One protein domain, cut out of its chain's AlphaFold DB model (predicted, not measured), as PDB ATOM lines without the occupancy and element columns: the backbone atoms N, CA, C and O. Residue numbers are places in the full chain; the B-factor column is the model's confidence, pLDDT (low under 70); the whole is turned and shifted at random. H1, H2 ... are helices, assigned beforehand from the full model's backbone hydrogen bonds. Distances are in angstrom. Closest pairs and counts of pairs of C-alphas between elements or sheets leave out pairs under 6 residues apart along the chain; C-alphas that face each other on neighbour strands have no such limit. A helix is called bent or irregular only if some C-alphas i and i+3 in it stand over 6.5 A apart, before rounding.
ATOM      1  N   GLU A  66     -30.929 -37.748 -43.538       92.50
ATOM      2  CA  GLU A  66     -29.590 -37.473 -44.069       92.50
ATOM      3  C   GLU A  66     -28.592 -37.054 -42.980       92.50
ATOM      4  O   GLU A  66     -27.404 -37.312 -43.105       92.50
ATOM      5  N   ILE A  67     -29.067 -36.465 -41.878       92.31
ATOM      6  CA  ILE A  67     -28.210 -36.032 -40.759       92.31
ATOM      7  C   ILE A  67     -28.599 -36.647 -39.410       92.31
ATOM      8  O   ILE A  67     -27.810 -36.641 -38.473       92.31
ATOM      9  N   THR A  68     -29.820 -37.178 -39.284       93.12
ATOM     10  CA  THR A  68     -30.332 -37.760 -38.027       93.12
ATOM     11  C   THR A  68     -30.178 -39.279 -37.947       93.12
ATOM     12  O   THR A  68     -30.519 -39.877 -36.927       93.12
ATOM     13  N   THR A  69     -29.663 -39.925 -38.997       94.25
ATOM     14  CA  THR A  69     -29.279 -41.344 -38.965       94.25
ATOM     15  C   THR A  69     -27.764 -41.483 -39.034       94.25
ATOM     16  O   THR A  69     -27.099 -40.664 -39.661       94.25
ATOM     17  N   LYS A  70     -27.207 -42.525 -38.404       93.75
ATOM     18  CA  LYS A  70     -25.753 -42.766 -38.417       93.75
ATOM     19  C   LYS A  70     -25.223 -42.979 -39.834       93.75
ATOM     20  O   LYS A  70     -24.200 -42.403 -40.187       93.75
ATOM     21  N   THR A  71     -25.922 -43.782 -40.633       93.62
ATOM     22  CA  THR A  71     -25.528 -44.091 -42.013       93.62
ATOM     23  C   THR A  71     -25.664 -42.866 -42.914       93.62
ATOM     24  O   THR A  71     -24.705 -42.511 -43.591       93.62
ATOM     25  N   GLY A  72     -26.788 -42.142 -42.829       93.25
ATOM     26  CA  GLY A  72     -26.986 -40.893 -43.567       93.25
ATOM     27  C   GLY A  72     -25.927 -39.845 -43.231       93.25
ATOM     28  O   GLY A  72     -25.306 -39.292 -44.133       93.25
ATOM     29  N   LEU A  73     -25.659 -39.615 -41.940       93.94
ATOM     30  CA  LEU A  73     -24.663 -38.632 -41.518       93.94
ATOM     31  C   LEU A  73     -23.256 -39.017 -41.993       93.94
ATOM     32  O   LEU A  73     -22.561 -38.181 -42.559       93.94
ATOM     33  N   THR A  74     -22.862 -40.282 -41.810       92.81
ATOM     34  CA  THR A  74     -21.546 -40.793 -42.233       92.81
ATOM     35  C   THR A  74     -21.345 -40.627 -43.737       92.81
ATOM     36  O   THR A  74     -20.332 -40.078 -44.163       92.81
ATOM     37  N   SER A  75     -22.326 -41.040 -44.544       90.50
ATOM     38  CA  SER A  75     -22.250 -40.920 -46.002       90.50
ATOM     39  C   SER A  75     -22.183 -39.453 -46.446       90.50
ATOM     40  O   SER A  75     -21.288 -39.081 -47.204       90.50
ATOM     41  N   ASN A  76     -23.055 -38.585 -45.919       91.06
ATOM     42  CA  ASN A  76     -23.076 -37.172 -46.307       91.06
ATOM     43  C   ASN A  76     -21.790 -36.425 -45.916       91.06
ATOM     44  O   ASN A  76     -21.317 -35.587 -46.683       91.06
ATOM     45  N   LEU A  77     -21.198 -36.726 -44.755       91.12
ATOM     46  CA  LEU A  77     -19.931 -36.117 -44.344       91.12
ATOM     47  C   LEU A  77     -18.744 -36.623 -45.171       91.12
ATOM     48  O   LEU A  77     -17.874 -35.829 -45.507       91.12
ATOM     49  N   ARG A  78     -18.735 -37.894 -45.590       88.31
ATOM     50  CA  ARG A  78     -17.680 -38.438 -46.462       88.31
ATOM     51  C   ARG A  78     -17.625 -37.723 -47.820       88.31
ATOM     52  O   ARG A  78     -16.552 -37.548 -48.390       88.31
ATOM     53  N   HIS A  79     -18.771 -37.265 -48.324       83.06
ATOM     54  CA  HIS A  79     -18.862 -36.496 -49.568       83.06
ATOM     55  C   HIS A  79     -18.712 -34.975 -49.382       83.06
ATOM     56  O   HIS A  79     -18.606 -34.253 -50.374       83.06
ATOM     57  N   SER A  80     -18.690 -34.455 -48.149       81.00
ATOM     58  CA  SER A  80     -18.689 -33.004 -47.911       81.00
ATOM     59  C   SER A  80     -17.380 -32.336 -48.354       81.00
ATOM     60  O   SER A  80     -17.413 -31.224 -48.886       81.00
ATOM     61  N   TYR A  81     -16.247 -33.031 -48.199       74.56
ATOM     62  CA  TYR A  81     -14.916 -32.543 -48.567       74.56
ATOM     63  C   TYR A  81     -14.839 -32.155 -50.049       74.56
ATOM     64  O   TYR A  81     -14.488 -31.024 -50.389       74.56
ATOM     65  N   SER A  82     -15.240 -33.070 -50.940       72.00
ATOM     66  CA  SER A  82     -15.119 -32.882 -52.390       72.00
ATOM     67  C   SER A  82     -16.083 -31.836 -52.951       72.00
ATOM     68  O   SER A  82     -15.790 -31.222 -53.975       72.00
ATOM     69  N   VAL A  83     -17.221 -31.615 -52.286       70.94
ATOM     70  CA  VAL A  83     -18.270 -30.700 -52.754       70.94
ATOM     71  C   VAL A  83     -18.077 -29.280 -52.218       70.94
ATOM     72  O   VAL A  83     -18.405 -28.315 -52.909       70.94
ATOM     73  N   HIS A  84     -17.546 -29.128 -51.003       72.50
ATOM     74  CA  HIS A  84     -17.526 -27.841 -50.302       72.50
ATOM     75  C   HIS A  84     -16.129 -27.327 -49.943       72.50
ATOM     76  O   HIS A  84     -16.034 -26.269 -49.321       72.50
ATOM     77  N   ASN A  85     -15.060 -28.027 -50.345       69.69
ATOM     78  CA  ASN A  85     -13.676 -27.672 -50.009       69.69
ATOM     79  C   ASN A  85     -13.498 -27.452 -48.492       69.69
ATOM     80  O   ASN A  85     -12.852 -26.498 -48.048       69.69
ATOM     81  N   LEU A  86     -14.171 -28.300 -47.709       72.31
ATOM     82  CA  LEU A  86     -14.094 -28.327 -46.251       72.31
ATOM     83  C   LEU A  86     -12.835 -29.081 -45.804       72.31
ATOM     84  O   LEU A  86     -12.096 -29.607 -46.629       72.31
ATOM     85  N   THR A  87     -12.577 -29.112 -44.497       79.25
ATOM     86  CA  THR A  87     -11.568 -29.999 -43.905       79.25
ATOM     87  C   THR A  87     -11.966 -31.462 -44.088       79.25
ATOM     88  O   THR A  87     -13.141 -31.759 -44.330       79.25
ATOM     89  N   ASP A  88     -10.997 -32.371 -43.985       83.75
ATOM     90  CA  ASP A  88     -11.279 -33.802 -44.046       83.75
ATOM     91  C   ASP A  88     -12.275 -34.173 -42.932       83.75
ATOM     92  O   ASP A  88     -12.248 -33.609 -41.835       83.75
ATOM     93  N   MET A  89     -13.187 -35.100 -43.222       88.31
ATOM     94  CA  MET A  89     -14.154 -35.595 -42.246       88.31
ATOM     95  C   MET A  89     -13.448 -36.172 -41.012       88.31
ATOM     96  O   MET A  89     -13.946 -35.999 -39.895       88.31
ATOM     97  N   ASP A  90     -12.288 -36.807 -41.207       88.62
ATOM     98  CA  ASP A  90     -11.509 -37.442 -40.142       88.62
ATOM     99  C   ASP A  90     -11.008 -36.435 -39.076       88.62
ATOM    100  O   ASP A  90     -10.671 -36.842 -37.964       88.62
ATOM    101  N   ASP A  91     -11.039 -35.122 -39.353       89.62
ATOM    102  CA  ASP A  91     -10.663 -34.075 -38.390       89.62
ATOM    103  C   ASP A  91     -11.730 -33.827 -37.305       89.62
ATOM    104  O   ASP A  91     -11.424 -33.299 -36.232       89.62
ATOM    105  N   TYR A  92     -13.000 -34.160 -37.568       90.06
ATOM    106  CA  TYR A  92     -14.122 -33.785 -36.690       90.06
ATOM    107  C   TYR A  92     -15.206 -34.857 -36.526       90.06
ATOM    108  O   TYR A  92     -16.096 -34.701 -35.683       90.06
ATOM    109  N   TYR A  93     -15.163 -35.940 -37.300       92.31
ATOM    110  CA  TYR A  93     -16.119 -37.036 -37.228       92.31
ATOM    111  C   TYR A  93     -15.376 -38.374 -37.143       92.31
ATOM    112  O   TYR A  93     -14.500 -38.642 -37.961       92.31
ATOM    113  N   PRO A  94     -15.695 -39.234 -36.157       93.31
ATOM    114  CA  PRO A  94     -15.005 -40.505 -36.010       93.31
ATOM    115  C   PRO A  94     -15.262 -41.386 -37.231       93.31
ATOM    116  O   PRO A  94     -16.398 -41.490 -37.702       93.31
ATOM    117  N   ARG A  95     -14.212 -42.069 -37.693       92.19
ATOM    118  CA  ARG A  95     -14.312 -43.021 -38.797       92.19
ATOM    119  C   ARG A  95     -15.453 -44.010 -38.553       92.19
ATOM    120  O   ARG A  95     -15.534 -44.639 -37.496       92.19
ATOM    121  N   ALA A  96     -16.327 -44.141 -39.542       93.69
ATOM    122  CA  ALA A  96     -17.503 -44.991 -39.476       93.69
ATOM    123  C   ALA A  96     -17.782 -45.630 -40.838       93.69
ATOM    124  O   ALA A  96     -17.468 -45.056 -41.885       93.69
ATOM    125  N   TYR A  97     -18.402 -46.807 -40.781       93.62
ATOM    126  CA  TYR A  97     -18.696 -47.656 -41.927       93.62
ATOM    127  C   TYR A  97     -20.137 -48.155 -41.842       93.62
ATOM    128  O   TYR A  97     -20.607 -48.541 -40.763       93.62
ATOM    129  N   ASP A  98     -20.843 -48.143 -42.966       93.62
ATOM    130  CA  ASP A  98     -22.146 -48.776 -43.101       93.62
ATOM    131  C   ASP A  98     -21.972 -50.275 -43.377       93.62
ATOM    132  O   ASP A  98     -21.709 -50.694 -44.496       93.62
ATOM    133  N   LEU A  99     -22.166 -51.111 -42.354       93.12
ATOM    134  CA  LEU A  99     -22.028 -52.568 -42.486       93.12
ATOM    135  C   LEU A  99     -23.129 -53.227 -43.338       93.12
ATOM    136  O   LEU A  99     -23.100 -54.443 -43.535       93.12
ATOM    137  N   SER A 100     -24.120 -52.462 -43.803       92.38
ATOM    138  CA  SER A 100     -25.073 -52.930 -44.810       92.38
ATOM    139  C   SER A 100     -24.574 -52.742 -46.247       92.38
ATOM    140  O   SER A 100     -25.122 -53.372 -47.153       92.38
ATOM    141  N   ASP A 101     -23.522 -51.941 -46.451       92.44
ATOM    142  CA  ASP A 101     -22.852 -51.748 -47.734       92.44
ATOM    143  C   ASP A 101     -21.597 -52.648 -47.822       92.44
ATOM    144  O   ASP A 101     -20.662 -52.491 -47.033       92.44
ATOM    145  N   PRO A 102     -21.538 -53.601 -48.774       93.19
ATOM    146  CA  PRO A 102     -20.380 -54.475 -48.957       93.19
ATOM    147  C   PRO A 102     -19.052 -53.739 -49.170       93.19
ATOM    148  O   PRO A 102     -18.008 -54.280 -48.803       93.19
ATOM    149  N   GLN A 103     -19.075 -52.540 -49.760       91.69
ATOM    150  CA  GLN A 103     -17.866 -51.747 -49.965       91.69
ATOM    151  C   GLN A 103     -17.329 -51.219 -48.631       91.69
ATOM    152  O   GLN A 103     -16.171 -51.465 -48.305       91.69
ATOM    153  N   ASP A 104     -18.189 -50.601 -47.818       93.44
ATOM    154  CA  ASP A 104     -17.829 -50.119 -46.478       93.44
ATOM    155  C   ASP A 104     -17.398 -51.278 -45.553       93.44
ATOM    156  O   ASP A 104     -16.520 -51.102 -44.709       93.44
ATOM    157  N   VAL A 105     -17.961 -52.484 -45.718       94.44
ATOM    158  CA  VAL A 105     -17.480 -53.691 -45.015       94.44
ATOM    159  C   VAL A 105     -16.057 -54.056 -45.442       94.44
ATOM    160  O   VAL A 105     -15.236 -54.399 -44.590       94.44
ATOM    161  N   GLY A 106     -15.754 -53.993 -46.741       94.56
ATOM    162  CA  GLY A 106     -14.407 -54.225 -47.261       94.56
ATOM    163  C   GLY A 106     -13.394 -53.236 -46.683       94.56
ATOM    164  O   GLY A 106     -12.364 -53.658 -46.160       94.56
ATOM    165  N   ASP A 107     -13.738 -51.948 -46.688       91.75
ATOM    166  CA  ASP A 107     -12.898 -50.861 -46.169       91.75
ATOM    167  C   ASP A 107     -12.738 -50.885 -44.635       91.75
ATOM    168  O   ASP A 107     -11.862 -50.212 -44.092       91.75
ATOM    169  N   PHE A 108     -13.593 -51.622 -43.920       92.88
ATOM    170  CA  PHE A 108     -13.480 -51.834 -42.474       92.88
ATOM    171  C   PHE A 108     -12.519 -52.977 -42.107       92.88
ATOM    172  O   PHE A 108     -11.912 -52.949 -41.036       92.88
ATOM    173  N   ILE A 109     -12.427 -54.012 -42.950       91.38
ATOM    174  CA  ILE A 109     -11.634 -55.225 -42.677       91.38
ATOM    175  C   ILE A 109     -10.167 -55.061 -43.113       91.38
ATOM    176  O   ILE A 109      -9.298 -55.753 -42.574       91.38
ATOM    177  N   LEU A 110      -9.906 -54.182 -44.084       68.06
ATOM    178  CA  LEU A 110      -8.578 -53.861 -44.621       68.06
ATOM    179  C   LEU A 110      -7.922 -52.691 -43.876       68.06
ATOM    180  O   LEU A 110      -6.686 -52.763 -43.689       68.06
TER     181      LEU A 110
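Overview. This is residues 66 to 110 of the 110 residues of the protein "Tubulin tyrosine ligase-like, member" of Perkinsus olseni (UniProt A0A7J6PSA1). H1, the longest helix, turns a tight corner into the small helix H2 at one end of the domain, and from there a long loop, residues 85 to 101, folds back past H1 to reach H3 at the other end. The arrangement is loosely formed, three short helices strung on one winding chain, with no helix touching another. You will see 45 printed residues with three named helices in the order H1, H2, H3 and no named strand; the class is all helix, though under half of the residues, 22 of 45, are in named elements. The whole is only just compact, close to loose, with a radius of gyration of the C-alphas of 10.8 A, and the C-alphas span 28 by 24 by 17 A.

Arrangement. Start at H1, residues 70 to 78, which touches no helix. Go on one residue, His 79, and you reach H2, residues 80 to 84; the two meet only through their link, which is tight. From Asn 85 the long link of 17 residues leads you to H3, residues 102 to 109. H1 and H3 are apart, with no C-alpha of the one within 8 A of the other. H2 and H3 are apart by the same measure, though they follow each other in the chain. Look at the backbone O and N atoms in H1, H2 and H3: every O i to N i+4 pair is within hydrogen-bond range.

Along the chain. Find C-alpha 70, of Lys 70, at (-25.753, -42.766, -38.417); from there H1 runs 12.2 A to C-alpha 78, of Arg 78, at (-17.680, -38.438, -46.462). H2 goes from Ser 80 to His 84, 5.8 A from first to last C-alpha. H3 goes from Pro 102 to Ile 109, 10.8 A from first to last C-alpha, and you find its last C-alpha at (-11.634, -55.225, -42.677). None of the helices is bent or irregular.

Size, cuts and confidence. Look at His 84 in H2 and Ile 109 in H3 for the two C-alphas farthest apart, 29.0 A. The C-alphas of Glu 66 and Leu 110, the first and last printed, are 26.7 A apart. The printed part has no cut, and Leu 110 is the chain's last residue. Follow the long link, residues 85 to 101, and its C-alphas lie 6 to 16 A from the mean of all C-alphas. In the B-factor column the mean pLDDT of the printed part is 88.1; confidence is low, under 70, at residues 85 and 110, and H2 has a mean of 74.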